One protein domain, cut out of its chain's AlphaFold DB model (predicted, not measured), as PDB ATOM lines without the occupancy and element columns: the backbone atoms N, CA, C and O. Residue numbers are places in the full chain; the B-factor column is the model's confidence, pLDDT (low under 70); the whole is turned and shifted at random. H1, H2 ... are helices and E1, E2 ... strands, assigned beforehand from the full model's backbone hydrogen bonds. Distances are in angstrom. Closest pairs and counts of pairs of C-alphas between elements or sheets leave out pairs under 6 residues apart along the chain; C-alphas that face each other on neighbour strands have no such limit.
ATOM      1  N   LYS A 104     329.181 302.484 449.980       95.25
ATOM      2  CA  LYS A 104     327.995 303.156 449.459       95.25
ATOM      3  C   LYS A 104     328.254 304.642 449.515       95.25
ATOM      4  O   LYS A 104     328.634 305.150 450.564       95.25
ATOM      5  N   ASN A 105     328.042 305.341 448.411       94.75
ATOM      6  CA  ASN A 105     328.223 306.784 448.390       94.75
ATOM      7  C   ASN A 105     327.004 307.508 447.832       94.75
ATOM      8  O   ASN A 105     326.176 306.955 447.112       94.75
ATOM      9  N   LYS A 106     326.878 308.775 448.206       94.62
ATOM     10  CA  LYS A 106     325.904 309.698 447.642       94.62
ATOM     11  C   LYS A 106     326.605 311.005 447.369       94.62
ATOM     12  O   LYS A 106     327.365 311.514 448.187       94.62
ATOM     13  N   LYS A 107     326.307 311.575 446.210       93.31
ATOM     14  CA  LYS A 107     326.814 312.880 445.820       93.31
ATOM     15  C   LYS A 107     325.659 313.744 445.365       93.31
ATOM     16  O   LYS A 107     324.949 313.386 444.430       93.31
ATOM     17  N   ASN A 108     325.520 314.904 445.989       93.75
ATOM     18  CA  ASN A 108     324.561 315.916 445.582       93.75
ATOM     19  C   ASN A 108     325.284 317.236 445.303       93.75
ATOM     20  O   ASN A 108     326.213 317.614 446.016       93.75
ATOM     21  N   ILE A 109     324.865 317.940 444.256       93.44
ATOM     22  CA  ILE A 109     325.381 319.268 443.924       93.44
ATOM     23  C   ILE A 109     324.220 320.238 444.074       93.44
ATOM     24  O   ILE A 109     323.244 320.160 443.332       93.44
ATOM     25  N   LEU A 110     324.337 321.154 445.031       93.75
ATOM     26  CA  LEU A 110     323.331 322.175 445.290       93.75
ATOM     27  C   LEU A 110     324.017 323.537 445.380       93.75
ATOM     28  O   LEU A 110     324.920 323.749 446.192       93.75
ATOM     29  N   ASN A 111     323.559 324.475 444.553       93.19
ATOM     30  CA  ASN A 111     324.128 325.816 444.434       93.19
ATOM     31  C   ASN A 111     325.641 325.769 444.140       93.19
ATOM     32  O   ASN A 111     326.071 325.200 443.137       93.19
ATOM     33  N   GLU A 112     326.459 326.370 445.007       93.94
ATOM     34  CA  GLU A 112     327.916 326.411 444.873       93.94
ATOM     35  C   GLU A 112     328.631 325.280 445.635       93.94
ATOM     36  O   GLU A 112     329.858 325.316 445.746       93.94
ATOM     37  N   TYR A 113     327.904 324.280 446.149       94.81
ATOM     38  CA  TYR A 113     328.454 323.235 447.016       94.81
ATOM     39  C   TYR A 113     328.241 321.822 446.467       94.81
ATOM     40  O   TYR A 113     327.227 321.506 445.842       94.81
ATOM     41  N   ILE A 114     329.219 320.964 446.741       93.94
ATOM     42  CA  ILE A 114     329.148 319.515 446.579       93.94
ATOM     43  C   ILE A 114     329.012 318.920 447.977       93.94
ATOM     44  O   ILE A 114     329.879 319.144 448.823       93.94
ATOM     45  N   TYR A 115     327.948 318.156 448.184       96.12
ATOM     46  CA  TYR A 115     327.723 317.344 449.371       96.12
ATOM     47  C   TYR A 115     328.040 315.899 449.016       96.12
ATOM     48  O   TYR A 115     327.526 315.379 448.019       96.12
ATOM     49  N   TYR A 116     328.917 315.281 449.795       95.06
ATOM     50  CA  TYR A 116     329.322 313.901 449.591       95.06
ATOM     51  C   TYR A 116     329.182 313.125 450.890       95.06
ATOM     52  O   TYR A 116     329.722 313.539 451.914       95.06
ATOM     53  N   GLU A 117     328.470 312.011 450.813       96.69
ATOM     54  CA  GLU A 117     328.300 311.054 451.895       96.69
ATOM     55  C   GLU A 117     328.886 309.716 451.453       96.69
ATOM     56  O   GLU A 117     328.664 309.290 450.318       96.69
ATOM     57  N   GLU A 118     329.606 309.042 452.340       95.31
ATOM     58  CA  GLU A 118     330.125 307.700 452.101       95.31
ATOM     59  C   GLU A 118     329.992 306.856 453.363       95.31
ATOM     60  O   GLU A 118     330.410 307.259 454.444       95.31
ATOM     61  N   GLU A 119     329.422 305.668 453.220       94.75
ATOM     62  CA  GLU A 119     329.426 304.636 454.245       94.75
ATOM     63  C   GLU A 119     330.244 303.460 453.734       94.75
ATOM     64  O   GLU A 119     330.085 303.041 452.588       94.75
ATOM     65  N   SER A 120     331.135 302.934 454.565       93.62
ATOM     66  CA  SER A 120     331.982 301.806 454.190       93.62
ATOM     67  C   SER A 120     332.114 300.818 455.334       93.62
ATOM     68  O   SER A 120     332.168 301.203 456.501       93.62
ATOM     69  N   THR A 121     332.144 299.533 455.000       92.62
ATOM     70  CA  THR A 121     332.451 298.429 455.914       92.62
ATOM     71  C   THR A 121     333.516 297.567 455.267       92.62
ATOM     72  O   THR A 121     333.280 297.019 454.195       92.62
ATOM     73  N   ILE A 122     334.664 297.431 455.921       91.56
ATOM     74  CA  ILE A 122     335.836 296.699 455.448       91.56
ATOM     75  C   ILE A 122     336.164 295.606 456.457       91.56
ATOM     76  O   ILE A 122     336.259 295.874 457.651       91.56
ATOM     77  N   ASN A 123     336.379 294.386 455.980       89.75
ATOM     78  CA  ASN A 123     337.009 293.329 456.757       89.75
ATOM     79  C   ASN A 123     338.312 292.946 456.064       89.75
ATOM     80  O   ASN A 123     338.284 292.440 454.944       89.75
ATOM     81  N   ALA A 124     339.437 293.195 456.723       86.19
ATOM     82  CA  ALA A 124     340.759 292.833 456.232       86.19
ATOM     83  C   ALA A 124     341.525 292.129 457.351       86.19
ATOM     84  O   ALA A 124     341.656 292.677 458.440       86.19
ATOM     85  N   ASN A 125     342.041 290.922 457.106       79.12
ATOM     86  CA  ASN A 125     342.776 290.143 458.117       79.12
ATOM     87  C   ASN A 125     342.016 289.977 459.458       79.12
ATOM     88  O   ASN A 125     342.619 290.082 460.524       79.12
ATOM     89  N   ASN A 126     340.698 289.736 459.409       76.81
ATOM     90  CA  ASN A 126     339.795 289.642 460.571       76.81
ATOM     91  C   ASN A 126     339.628 290.942 461.375       76.81
ATOM     92  O   ASN A 126     339.092 290.921 462.480       76.81
ATOM     93  N   ILE A 127     340.063 292.071 460.821       83.31
ATOM     94  CA  ILE A 127     339.832 293.394 461.383       83.31
ATOM     95  C   ILE A 127     338.633 293.998 460.667       83.31
ATOM     96  O   ILE A 127     338.694 294.265 459.466       83.31
ATOM     97  N   LEU A 128     337.556 294.226 461.418       86.94
ATOM     98  CA  LEU A 128     336.360 294.890 460.920       86.94
ATOM     99  C   LEU A 128     336.445 296.392 461.209       86.94
ATOM    100  O   LEU A 128     336.466 296.822 462.363       86.94
ATOM    101  N   VAL A 129     336.456 297.180 460.142       89.62
ATOM    102  CA  VAL A 129     336.400 298.640 460.180       89.62
ATOM    103  C   VAL A 129     335.120 299.079 459.498       89.62
ATOM    104  O   VAL A 129     334.763 298.568 458.441       89.62
ATOM    105  N   SER A 130     334.431 300.056 460.066       92.00
ATOM    106  CA  SER A 130     333.379 300.763 459.346       92.00
ATOM    107  C   SER A 130     333.514 302.258 459.543       92.00
ATOM    108  O   SER A 130     333.994 302.715 460.579       92.00
ATOM    109  N   TYR A 131     333.110 303.034 458.545       94.06
ATOM    110  CA  TYR A 131     333.051 304.477 458.681       94.06
ATOM    111  C   TYR A 131     331.854 305.079 457.962       94.06
ATOM    112  O   TYR A 131     331.327 304.519 457.002       94.06
ATOM    113  N   LYS A 132     331.448 306.249 458.452       96.00
ATOM    114  CA  LYS A 132     330.494 307.156 457.821       96.00
ATOM    115  C   LYS A 132     331.158 308.513 457.669       96.00
ATOM    116  O   LYS A 132     331.596 309.094 458.661       96.00
ATOM    117  N   LEU A 133     331.249 308.983 456.439       97.12
ATOM    118  CA  LEU A 133     331.871 310.235 456.047       97.12
ATOM    119  C   LEU A 133     330.805 311.163 455.473       97.12
ATOM    120  O   LEU A 133     330.030 310.765 454.610       97.12
ATOM    121  N   GLU A 134     330.838 312.419 455.892       97.31
ATOM    122  CA  GLU A 134     330.079 313.521 455.320       97.31
ATOM    123  C   GLU A 134     331.067 314.648 455.001       97.31
ATOM    124  O   GLU A 134     331.856 315.067 455.852       97.31
ATOM    125  N   THR A 135     331.045 315.162 453.773       96.62
ATOM    126  CA  THR A 135     331.872 316.310 453.382       96.62
ATOM    127  C   THR A 135     331.076 317.349 452.617       96.62
ATOM    128  O   THR A 135     330.116 317.050 451.903       96.62
ATOM    129  N   THR A 136     331.503 318.600 452.761       95.88
ATOM    130  CA  THR A 136     331.018 319.724 451.962       95.88
ATOM    131  C   THR A 136     332.199 320.409 451.292       95.88
ATOM    132  O   THR A 136     333.168 320.789 451.952       95.88
ATOM    133  N   ILE A 137     332.107 320.603 449.978       93.12
ATOM    134  CA  ILE A 137     333.165 321.197 449.155       93.12
ATOM    135  C   ILE A 137     332.576 322.348 448.343       93.12
ATOM    136  O   ILE A 137     331.523 322.205 447.730       93.12
ATOM    137  N   GLU A 138     333.264 323.485 448.276       92.06
ATOM    138  CA  GLU A 138     332.896 324.558 447.346       92.06
ATOM    139  C   GLU A 138     333.279 324.191 445.907       92.06
ATOM    140  O   GLU A 138     334.451 323.974 445.587       92.06
ATOM    141  N   LEU A 139     332.302 324.212 444.999       90.06
ATOM    142  CA  LEU A 139     332.464 323.856 443.588       90.06
ATOM    143  C   LEU A 139     333.553 324.692 442.897       90.06
ATOM    144  O   LEU A 139     334.270 324.197 442.032       90.06
ATOM    145  N   LYS A 140     333.705 325.967 443.270       88.94
ATOM    146  CA  LYS A 140     334.733 326.850 442.695       88.94
ATOM    147  C   LYS A 140     336.153 326.383 443.035       88.94
ATOM    148  O   LYS A 140     337.037 326.495 442.186       88.94
ATOM    149  N   LYS A 141     336.367 325.817 444.229       84.12
ATOM    150  CA  LYS A 141     337.685 325.355 444.701       84.12
ATOM    151  C   LYS A 141     338.160 324.090 443.978       84.12
ATOM    152  O   LYS A 141     339.365 323.887 443.840       84.12
ATOM    153  N   THR A 142     337.242 323.273 443.453       82.38
ATOM    154  CA  THR A 142     337.598 322.042 442.728       82.38
ATOM    155  C   THR A 142     338.110 322.317 441.312       82.38
ATOM    156  O   THR A 142     338.988 321.603 440.830       82.38
ATOM    157  N   LYS A 143     337.631 323.387 440.657       77.94
ATOM    158  CA  LYS A 143     337.922 323.696 439.243       77.94
ATOM    159  C   LYS A 143     339.393 323.995 438.950       77.94
ATOM    160  O   LYS A 143     339.865 323.693 437.862       77.94
ATOM    161  N   THR A 144     340.126 324.577 439.896       67.81
ATOM    162  CA  THR A 144     341.523 325.004 439.686       67.81
ATOM    163  C   THR A 144     342.553 323.937 440.061       67.81
ATOM    164  O   THR A 144     343.733 324.093 439.756       67.81
ATOM    165  N   ARG A 145     342.137 322.856 440.737       69.69
ATOM    166  CA  ARG A 145     343.040 321.865 441.355       69.69
ATOM    167  C   ARG A 145     342.547 320.423 441.191       69.69
ATOM    168  O   ARG A 145     342.776 319.593 442.064       69.69
ATOM    169  N   ILE A 146     341.894 320.122 440.066       68.88
ATOM    170  CA  ILE A 146     341.257 318.817 439.792       68.88
ATOM    171  C   ILE A 146     342.238 317.647 439.979       68.88
ATOM    172  O   ILE A 146     341.891 316.657 440.615       68.88
ATOM    173  N   ILE A 147     343.464 317.782 439.460       69.88
ATOM    174  CA  ILE A 147     344.469 316.706 439.469       69.88
ATOM    175  C   ILE A 147     345.101 316.538 440.853       69.88
ATOM    176  O   ILE A 147     345.233 315.426 441.346       69.88
ATOM    177  N   THR A 148     345.511 317.641 441.484       75.25
ATOM    178  CA  THR A 148     346.250 317.580 442.754       75.25
ATOM    179  C   THR A 148     345.342 317.379 443.958       75.25
ATOM    180  O   THR A 148     345.832 316.982 445.010       75.25
ATOM    181  N   ARG A 149     344.048 317.711 443.830       82.31
ATOM    182  CA  ARG A 149     343.058 317.710 444.917       82.31
ATOM    183  C   ARG A 149     343.510 318.465 446.174       82.31
ATOM    184  O   ARG A 149     342.991 318.254 447.261       82.31
ATOM    185  N   LYS A 150     344.447 319.407 446.034       84.19
ATOM    186  CA  LYS A 150     344.937 320.253 447.132       84.19
ATOM    187  C   LYS A 150     343.997 321.431 447.368       84.19
ATOM    188  O   LYS A 150     344.394 322.583 447.194       84.19
ATOM    189  N   TYR A 151     342.735 321.168 447.672       86.81
ATOM    190  CA  TYR A 151     341.777 322.202 448.059       86.81
ATOM    191  C   TYR A 151     341.183 321.875 449.432       86.81
ATOM    192  O   TYR A 151     340.992 320.695 449.735       86.81
ATOM    193  N   PRO A 152     340.912 322.899 450.261       88.12
ATOM    194  CA  PRO A 152     340.311 322.685 451.565       88.12
ATOM    195  C   PRO A 152     338.846 322.277 451.417       88.12
ATOM    196  O   PRO A 152     338.112 322.813 450.574       88.12
ATOM    197  N   LEU A 153     338.428 321.339 452.256       91.62
ATOM    198  CA  LEU A 153     337.035 320.996 452.492       91.62
ATOM    199  C   LEU A 153     336.409 322.107 453.328       91.62
ATOM    200  O   LEU A 153     337.027 322.609 454.262       91.62
ATOM    201  N   LYS A 154     335.170 322.485 453.016       93.19
ATOM    202  CA  LYS A 154     334.430 323.423 453.864       93.19
ATOM    203  C   LYS A 154     334.046 322.762 455.188       93.19
ATOM    204  O   LYS A 154     334.160 323.373 456.242       93.19
ATOM    205  N   HIS A 155     333.618 321.507 455.113       94.44
ATOM    206  CA  HIS A 155     333.253 320.695 456.266       94.44
ATOM    207  C   HIS A 155     333.639 319.242 456.013       94.44
ATOM    208  O   HIS A 155     333.472 318.749 454.892       94.44
ATOM    209  N   MET A 156     334.110 318.566 457.054       95.31
ATOM    210  CA  MET A 156     334.292 317.124 457.097       95.31
ATOM    211  C   MET A 156     333.820 316.607 458.451       95.31
ATOM    212  O   MET A 156     334.239 317.107 459.497       95.31
ATOM    213  N   LYS A 157     332.982 315.578 458.413       96.19
ATOM    214  CA  LYS A 157     332.621 314.765 459.561       96.19
ATOM    215  C   LYS A 157     332.876 313.307 459.215       96.19
ATOM    216  O   LYS A 157     332.347 312.814 458.224       96.19
ATOM    217  N   ILE A 158     333.667 312.615 460.026       95.69
ATOM    218  CA  ILE A 158     333.898 311.181 459.864       95.69
ATOM    219  C   ILE A 158     333.702 310.474 461.196       95.69
ATOM    220  O   ILE A 158     334.372 310.782 462.180       95.69
ATOM    221  N   LYS A 159     332.774 309.520 461.219       94.81
ATOM    222  CA  LYS A 159     332.617 308.560 462.307       94.81
ATOM    223  C   LYS A 159     333.241 307.249 461.869       94.81
ATOM    224  O   LYS A 159     332.868 306.734 460.821       94.81
ATOM    225  N   VAL A 160     334.141 306.699 462.669       92.50
ATOM    226  CA  VAL A 160     334.790 305.419 462.389       92.50
ATOM    227  C   VAL A 160     334.600 304.501 463.589       92.50
ATOM    228  O   VAL A 160     334.774 304.909 464.738       92.50
ATOM    229  N   THR A 161     334.259 303.255 463.299       90.00
ATOM    230  CA  THR A 161     334.148 302.157 464.249       90.00
ATOM    231  C   THR A 161     335.172 301.092 463.878       90.00
ATOM    232  O   THR A 161     335.261 300.677 462.722       90.00
ATOM    233  N   TYR A 162     335.950 300.663 464.861       85.62
ATOM    234  CA  TYR A 162     336.966 299.623 464.749       85.62
ATOM    235  C   TYR A 162     336.851 298.750 465.982       85.62
ATOM    236  O   TYR A 162     336.890 299.281 467.087       85.62
ATOM    237  N   ASN A 163     336.692 297.439 465.799       76.19
ATOM    238  CA  ASN A 163     336.387 296.517 466.893       76.19
ATOM    239  C   ASN A 163     335.222 297.040 467.762       76.19
ATOM    240  O   ASN A 163     334.104 297.151 467.259       76.19
ATOM    241  N   ASN A 164     335.480 297.373 469.032       71.31
ATOM    242  CA  ASN A 164     334.471 297.883 469.964       71.31
ATOM    243  C   ASN A 164     334.567 299.405 470.163       71.31
ATOM    244  O   ASN A 164     333.709 299.987 470.823       71.31
ATOM    245  N   GLY A 165     335.589 300.051 469.601       79.88
ATOM    246  CA  GLY A 165     335.819 301.482 469.702       79.88
ATOM    247  C   GLY A 165     335.145 302.269 468.589       79.88
ATOM    248  O   GLY A 165     335.164 301.885 467.417       79.88
ATOM    249  N   SER A 166     334.596 303.428 468.941       86.50
ATOM    250  CA  SER A 166     334.029 304.364 467.971       86.50
ATOM    251  C   SER A 166     334.419 305.797 468.290       86.50
ATOM    252  O   SER A 166     334.328 306.242 469.433       86.50
ATOM    253  N   TYR A 167     334.790 306.551 467.263       87.38
ATOM    254  CA  TYR A 167     335.134 307.965 467.377       87.38
ATOM    255  C   TYR A 167     334.574 308.743 466.196       87.38
ATOM    256  O   TYR A 167     334.370 308.214 465.103       87.38
ATOM    257  N   GLU A 168     334.320 310.018 466.437       92.44
ATOM    258  CA  GLU A 168     333.813 310.958 465.454       92.44
ATOM    259  C   GLU A 168     334.701 312.202 465.450       92.44
ATOM    260  O   GLU A 168     334.926 312.814 466.495       92.44
ATOM    261  N   PHE A 169     335.209 312.553 464.270       92.50
ATOM    262  CA  PHE A 169     335.955 313.780 464.017       92.50
ATOM    263  C   PHE A 169     335.088 314.755 463.234       92.50
ATOM    264  O   PHE A 169     334.473 314.371 462.239       92.50
ATOM    265  N   ILE A 170     335.100 316.020 463.646       93.38
ATOM    266  CA  ILE A 170     334.519 317.135 462.894       93.38
ATOM    267  C   ILE A 170     335.609 318.179 462.654       93.38
ATOM    268  O   ILE A 170     336.204 318.684 463.608       93.38
ATOM    269  N   ILE A 171     335.852 318.503 461.384       90.12
ATOM    270  CA  ILE A 171     336.859 319.469 460.929       90.12
ATOM    271  C   ILE A 171     336.194 320.459 459.971       90.12
ATOM    272  O   ILE A 171     335.508 320.062 459.028       90.12
ATOM    273  N   ASN A 172     336.413 321.754 460.197       89.94
ATOM    274  CA  ASN A 172     335.854 322.828 459.379       89.94
ATOM    275  C   ASN A 172     336.986 323.620 458.731       89.94
ATOM    276  O   ASN A 172     337.911 324.015 459.421       89.94
ATOM    277  N   GLU A 173     336.895 323.846 457.422       81.12
ATOM    278  CA  GLU A 173     337.788 324.706 456.621       81.12
ATOM    279  C   GLU A 173     339.295 324.350 456.580       81.12
ATOM    280  O   GLU A 173     340.010 324.896 455.738       81.12
ATOM    281  N   ASP A 174     339.765 323.389 457.384       80.44
ATOM    282  CA  ASP A 174     341.193 323.060 457.525       80.44
ATOM    283  C   ASP A 174     341.645 321.795 456.766       80.44
ATOM    284  O   ASP A 174     342.786 321.713 456.308       80.44
ATOM    285  N   MET A 175     340.775 320.789 456.613       89.88
ATOM    286  CA  MET A 175     341.135 319.510 455.978       89.88
ATOM    287  C   MET A 175     341.329 319.679 454.469       89.88
ATOM    288  O   MET A 175     340.446 320.200 453.792       89.88
ATOM    289  N   LEU A 176     342.432 319.177 453.907       90.56
ATOM    290  CA  LEU A 176     342.605 319.113 452.453       90.56
ATOM    291  C   LEU A 176     342.028 317.806 451.893       90.56
ATOM    292  O   LEU A 176     342.198 316.740 452.482       90.56
ATOM    293  N   GLN A 177     341.405 317.861 450.710       91.12
ATOM    294  CA  GLN A 177     340.842 316.662 450.071       91.12
ATOM    295  C   GLN A 177     341.894 315.562 449.841       91.12
ATOM    296  O   GLN A 177     341.578 314.390 449.999       91.12
ATOM    297  N   ASN A 178     343.139 315.900 449.496       90.56
ATOM    298  CA  ASN A 178     344.196 314.898 449.308       90.56
ATOM    299  C   ASN A 178     344.578 314.172 450.611       90.56
ATOM    300  O   ASN A 178     344.969 313.008 450.565       90.56
ATOM    301  N   ASP A 179     344.484 314.855 451.753       92.06
ATOM    302  CA  ASP A 179     344.770 314.251 453.054       92.06
ATOM    303  C   ASP A 179     343.608 313.343 453.471       92.06
ATOM    304  O   ASP A 179     343.843 312.225 453.928       92.06
ATOM    305  N   LEU A 180     342.363 313.755 453.191       94.06
ATOM    306  CA  LEU A 180     341.189 312.885 453.311       94.06
ATOM    307  C   LEU A 180     341.309 311.637 452.421       94.06
ATOM    308  O   LEU A 180     341.106 310.531 452.911       94.06
ATOM    309  N   ASP A 181     341.695 311.784 451.151       92.31
ATOM    310  CA  ASP A 181     341.900 310.651 450.235       92.31
ATOM    311  C   ASP A 181     342.924 309.648 450.813       92.31
ATOM    312  O   ASP A 181     342.758 308.430 450.701       92.31
ATOM    313  N   TYR A 182     343.974 310.144 451.478       92.69
ATOM    314  CA  TYR A 182     344.960 309.296 452.145       92.69
ATOM    315  C   TYR A 182     344.417 308.640 453.424       92.69
ATOM    316  O   TYR A 182     344.661 307.451 453.637       92.69
ATOM    317  N   ILE A 183     343.636 309.360 454.238       93.81
ATOM    318  CA  ILE A 183     342.937 308.807 455.410       93.81
ATOM    319  C   ILE A 183     342.027 307.645 454.992       93.81
ATOM    320  O   ILE A 183     342.108 306.571 455.583       93.81
ATOM    321  N   LEU A 184     341.217 307.817 453.942       92.25
ATOM    322  CA  LEU A 184     340.330 306.761 453.444       92.25
ATOM    323  C   LEU A 184     341.118 305.548 452.938       92.25
ATOM    324  O   LEU A 184     340.760 304.411 453.235       92.25
ATOM    325  N   LYS A 185     342.255 305.762 452.263       90.06
ATOM    326  CA  LYS A 185     343.156 304.666 451.867       90.06
ATOM    327  C   LYS A 185     343.688 303.881 453.075       90.06
ATOM    328  O   LYS A 185     343.811 302.657 453.009       90.06
ATOM    329  N   LEU A 186     344.028 304.567 454.165       90.50
ATOM    330  CA  LEU A 186     344.476 303.922 455.402       90.50
ATOM    331  C   LEU A 186     343.344 303.110 456.044       90.50
ATOM    332  O   LEU A 186     343.554 301.942 456.360       90.50
ATOM    333  N   LEU A 187     342.138 303.674 456.143       89.31
ATOM    334  CA  LEU A 187     340.965 302.962 456.660       89.31
ATOM    335  C   LEU A 187     340.637 301.713 455.825       89.31
ATOM    336  O   LEU A 187     340.477 300.632 456.385       89.31
ATOM    337  N   ASN A 188     340.658 301.827 454.495       83.12
ATOM    338  CA  ASN A 188     340.370 300.720 453.574       83.12
ATOM    339  C   ASN A 188     341.431 299.611 453.579       83.12
ATOM    340  O   ASN A 188     341.164 298.507 453.119       83.12
ATOM    341  N   SER A 189     342.625 299.879 454.111       80.31
ATOM    342  CA  SER A 189     343.674 298.868 454.307       80.31
ATOM    343  C   SER A 189     343.726 298.321 455.738       80.31
ATOM    344  O   SER A 189     344.640 297.569 456.072       80.31
ATOM    345  N   GLY A 190     342.772 298.705 456.595       79.19
ATOM    346  CA  GLY A 190     342.755 298.340 458.011       79.19
ATOM    347  C   GLY A 190     343.783 299.093 458.864       79.19
ATOM    348  O   GLY A 190     343.905 298.812 460.055       79.19
ATOM    349  N   ASN A 191     344.512 300.072 458.308       85.69
ATOM    350  CA  ASN A 191     345.463 300.902 459.054       85.69
ATOM    351  C   ASN A 191     344.753 302.057 459.772       85.69
ATOM    352  O   ASN A 191     344.914 303.243 459.467       85.69
ATOM    353  N   TYR A 192     343.966 301.678 460.767       84.69
ATOM    354  CA  TYR A 192     343.216 302.591 461.603       84.69
ATOM    355  C   TYR A 192     344.106 303.585 462.360       84.69
ATOM    356  O   TYR A 192     343.836 304.786 462.367       84.69
ATOM    357  N   ALA A 193     345.172 303.097 463.003       85.06
ATOM    358  CA  ALA A 193     346.020 303.926 463.858       85.06
ATOM    359  C   ALA A 193     346.680 305.050 463.046       85.06
ATOM    360  O   ALA A 193     346.715 306.203 463.478       85.06
ATOM    361  N   GLY A 194     347.117 304.737 461.820       89.19
ATOM    362  CA  GLY A 194     347.610 305.731 460.876       89.19
ATOM    363  C   GLY A 194     346.558 306.789 460.538       89.19
ATOM    364  O   GLY A 194     346.864 307.980 460.569       89.19
ATOM    365  N   ALA A 195     345.316 306.375 460.260       91.25
ATOM    366  CA  ALA A 195     344.219 307.299 459.974       91.25
ATOM    367  C   ALA A 195     343.920 308.225 461.168       91.25
ATOM    368  O   ALA A 195     343.824 309.443 460.994       91.25
ATOM    369  N   TYR A 196     343.846 307.672 462.383       88.56
ATOM    370  CA  TYR A 196     343.621 308.431 463.616       88.56
ATOM    371  C   TYR A 196     344.706 309.490 463.851       88.56
ATOM    372  O   TYR A 196     344.390 310.651 464.109       88.56
ATOM    373  N   VAL A 197     345.986 309.126 463.704       88.94
ATOM    374  CA  VAL A 197     347.115 310.054 463.898       88.94
ATOM    375  C   VAL A 197     347.043 311.248 462.945       88.94
ATOM    376  O   VAL A 197     347.434 312.349 463.323       88.94
ATOM    377  N   ILE A 198     346.563 311.057 461.714       90.06
ATOM    378  CA  ILE A 198     346.414 312.155 460.751       90.06
ATOM    379  C   ILE A 198     345.217 313.025 461.118       90.06
ATOM    380  O   ILE A 198     345.363 314.243 461.180       90.06
ATOM    381  N   LEU A 199     344.063 312.419 461.411       89.25
ATOM    382  CA  LEU A 199     342.856 313.145 461.820       89.25
ATOM    383  C   LEU A 199     343.110 314.018 463.059       89.25
ATOM    384  O   LEU A 199     342.733 315.186 463.074       89.25
ATOM    385  N   ASN A 200     343.846 313.493 464.041       86.62
ATOM    386  CA  ASN A 200     344.175 314.183 465.289       86.62
ATOM    387  C   ASN A 200     345.183 315.344 465.130       86.62
ATOM    388  O   ASN A 200     345.424 316.080 466.084       86.62
ATOM    389  N   LYS A 201     345.799 315.526 463.951       88.19
ATOM    390  CA  LYS A 201     346.678 316.681 463.674       88.19
ATOM    391  C   LYS A 201     345.913 317.935 463.271       88.19
ATOM    392  O   LYS A 201     346.472 319.026 463.362       88.19
ATOM    393  N   TYR A 202     344.685 317.791 462.787       86.25
ATOM    394  CA  TYR A 202     343.876 318.937 462.395       86.25
ATOM    395  C   TYR A 202     343.193 319.551 463.616       86.25
ATOM    396  O   TYR A 202     342.825 318.818 464.540       86.25
ATOM    397  N   PRO A 203     342.952 320.873 463.612       82.25
ATOM    398  CA  PRO A 203     342.009 321.485 464.536       82.25
ATOM    399  C   PRO A 203     340.646 320.805 464.372       82.25
ATOM    400  O   PRO A 203     339.998 320.908 463.330       82.25
ATOM    401  N   CYS A 204     340.237 320.033 465.374       83.50
ATOM    402  CA  CYS A 204     339.057 319.187 465.276       83.50
ATOM    403  C   CYS A 204     338.290 319.127 466.595       83.50
ATOM    404  O   CYS A 204     338.854 319.259 467.682       83.50
ATOM    405  N   CYS A 205     336.987 318.881 466.483       79.44
ATOM    406  CA  CYS A 205     336.194 318.380 467.596       79.44
ATOM    407  C   CYS A 205     336.205 316.850 467.530       79.44
ATOM    408  O   CYS A 205     335.816 316.284 466.506       79.44
ATOM    409  N   ILE A 206     336.629 316.197 468.614       81.00
ATOM    410  CA  ILE A 206     336.634 314.736 468.735       81.00
ATOM    411  C   ILE A 206     335.562 314.327 469.732       81.00
ATOM    412  O   ILE A 206     335.532 314.818 470.861       81.00
ATOM    413  N   LYS A 207     334.712 313.389 469.328       77.62
ATOM    414  CA  LYS A 207     333.793 312.696 470.226       77.62
ATOM    415  C   LYS A 207     334.158 311.216 470.262       77.62
ATOM    416  O   LYS A 207     334.051 310.534 469.245       77.62
ATOM    417  N   ILE A 208     334.564 310.726 471.429       77.12
ATOM    418  CA  ILE A 208     334.710 309.289 471.689       77.12
ATOM    419  C   ILE A 208     333.323 308.761 472.059       77.12
ATOM    420  O   ILE A 208     332.648 309.332 472.917       77.12
ATOM    421  N   ILE A 209     332.856 307.753 471.328       74.50
ATOM    422  CA  ILE A 209     331.502 307.201 471.453       74.50
ATOM    423  C   ILE A 209     331.537 305.939 472.311       74.50
ATOM    424  O   ILE A 209     330.720 305.826 473.215       74.50
ATOM    425  N   ASP A 210     332.517 305.069 472.067       67.19
ATOM    426  CA  ASP A 210     332.792 303.872 472.858       67.19
ATOM    427  C   ASP A 210     334.315 303.741 473.000       67.19
ATOM    428  O   ASP A 210     335.040 303.847 472.004       67.19
ATOM    429  N   ASP A 211     334.800 303.572 474.233       53.31
ATOM    430  CA  ASP A 211     336.225 303.394 474.526       53.31
ATOM    431  C   ASP A 211     336.656 301.976 474.139       53.31
ATOM    432  O   ASP A 211     336.269 301.002 474.790       53.31
TER     433      ASP A 211
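AT A GLANCE: This is residues 104 to 211 of the 216 residues of an uncharacterized protein of Firmicutes bacterium CAG:460 (UniProt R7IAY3). A twisted wall of six strands, side by side in the order E1 E2 E3 E4 E5 E6, each antiparallel to its neighbours, has a helical hairpin, H2 and H3, packed over one face along the strands. Short H1 follows E3 at one end of the wall, before a long link to E4. The printed part has 108 residues with three named helices and six named strands, along the chain E1 E2 E3 H1 E4 E5 H2 H3 E6, class mixed. It is compact, radius of gyration of the C-alphas 13.9 A, and spans 40 by 26 by 23 A.

IN THESE COORDINATES: Find C-alpha 104 at (327.995, 303.156, 449.459), where E1, residues 104 to 110, begins. E2, residues 113 to 124, covers 34.1 A from first to last C-alpha; E3, 127 to 138, covers 34.9 A. H1, 139 to 143, E4, 155 to 162, E5, 165 to 172, H2, 177 to 188, and H3, 192 to 199, follow. E6, 205 to 210, ends at C-alpha 210 (332.792, 303.872, 472.858).

HOW THE PARTS SIT: E1 E2 E3 form a meander, antiparallel neighbours in a row: see N 106 and O 117, 2.8 A, and N 118 and O 133, 2.9 A. Onward, see N 132 and O 159, 2.8 A, N 158 and O 169, 2.9 A, and N 168 and O 207, 2.9 A. H2 has a height over the sheet of 9.0 A, H3 9.3 A, on the same face. H2's residues 183 to 187 touch H3, closest C-alphas Ile 183 and Ala 195, 5.0 A, at a shallow tilt of 16 degrees, opposite ways. H1 only grazes the sheet, with residues 139 to 142. In H2 and H3 every O i to N i+4 pair is within hydrogen-bond range; H1 has 0 of 1, and 1 of 2 O i to N i+3.

THE WHOLE: The farthest C-alphas, Asn 111 and Asn 126, are 42.6 A apart. The printed part has no cut; H1 to E4 is long. Residues 144 to 147 and 210 to 211 are under pLDDT 70.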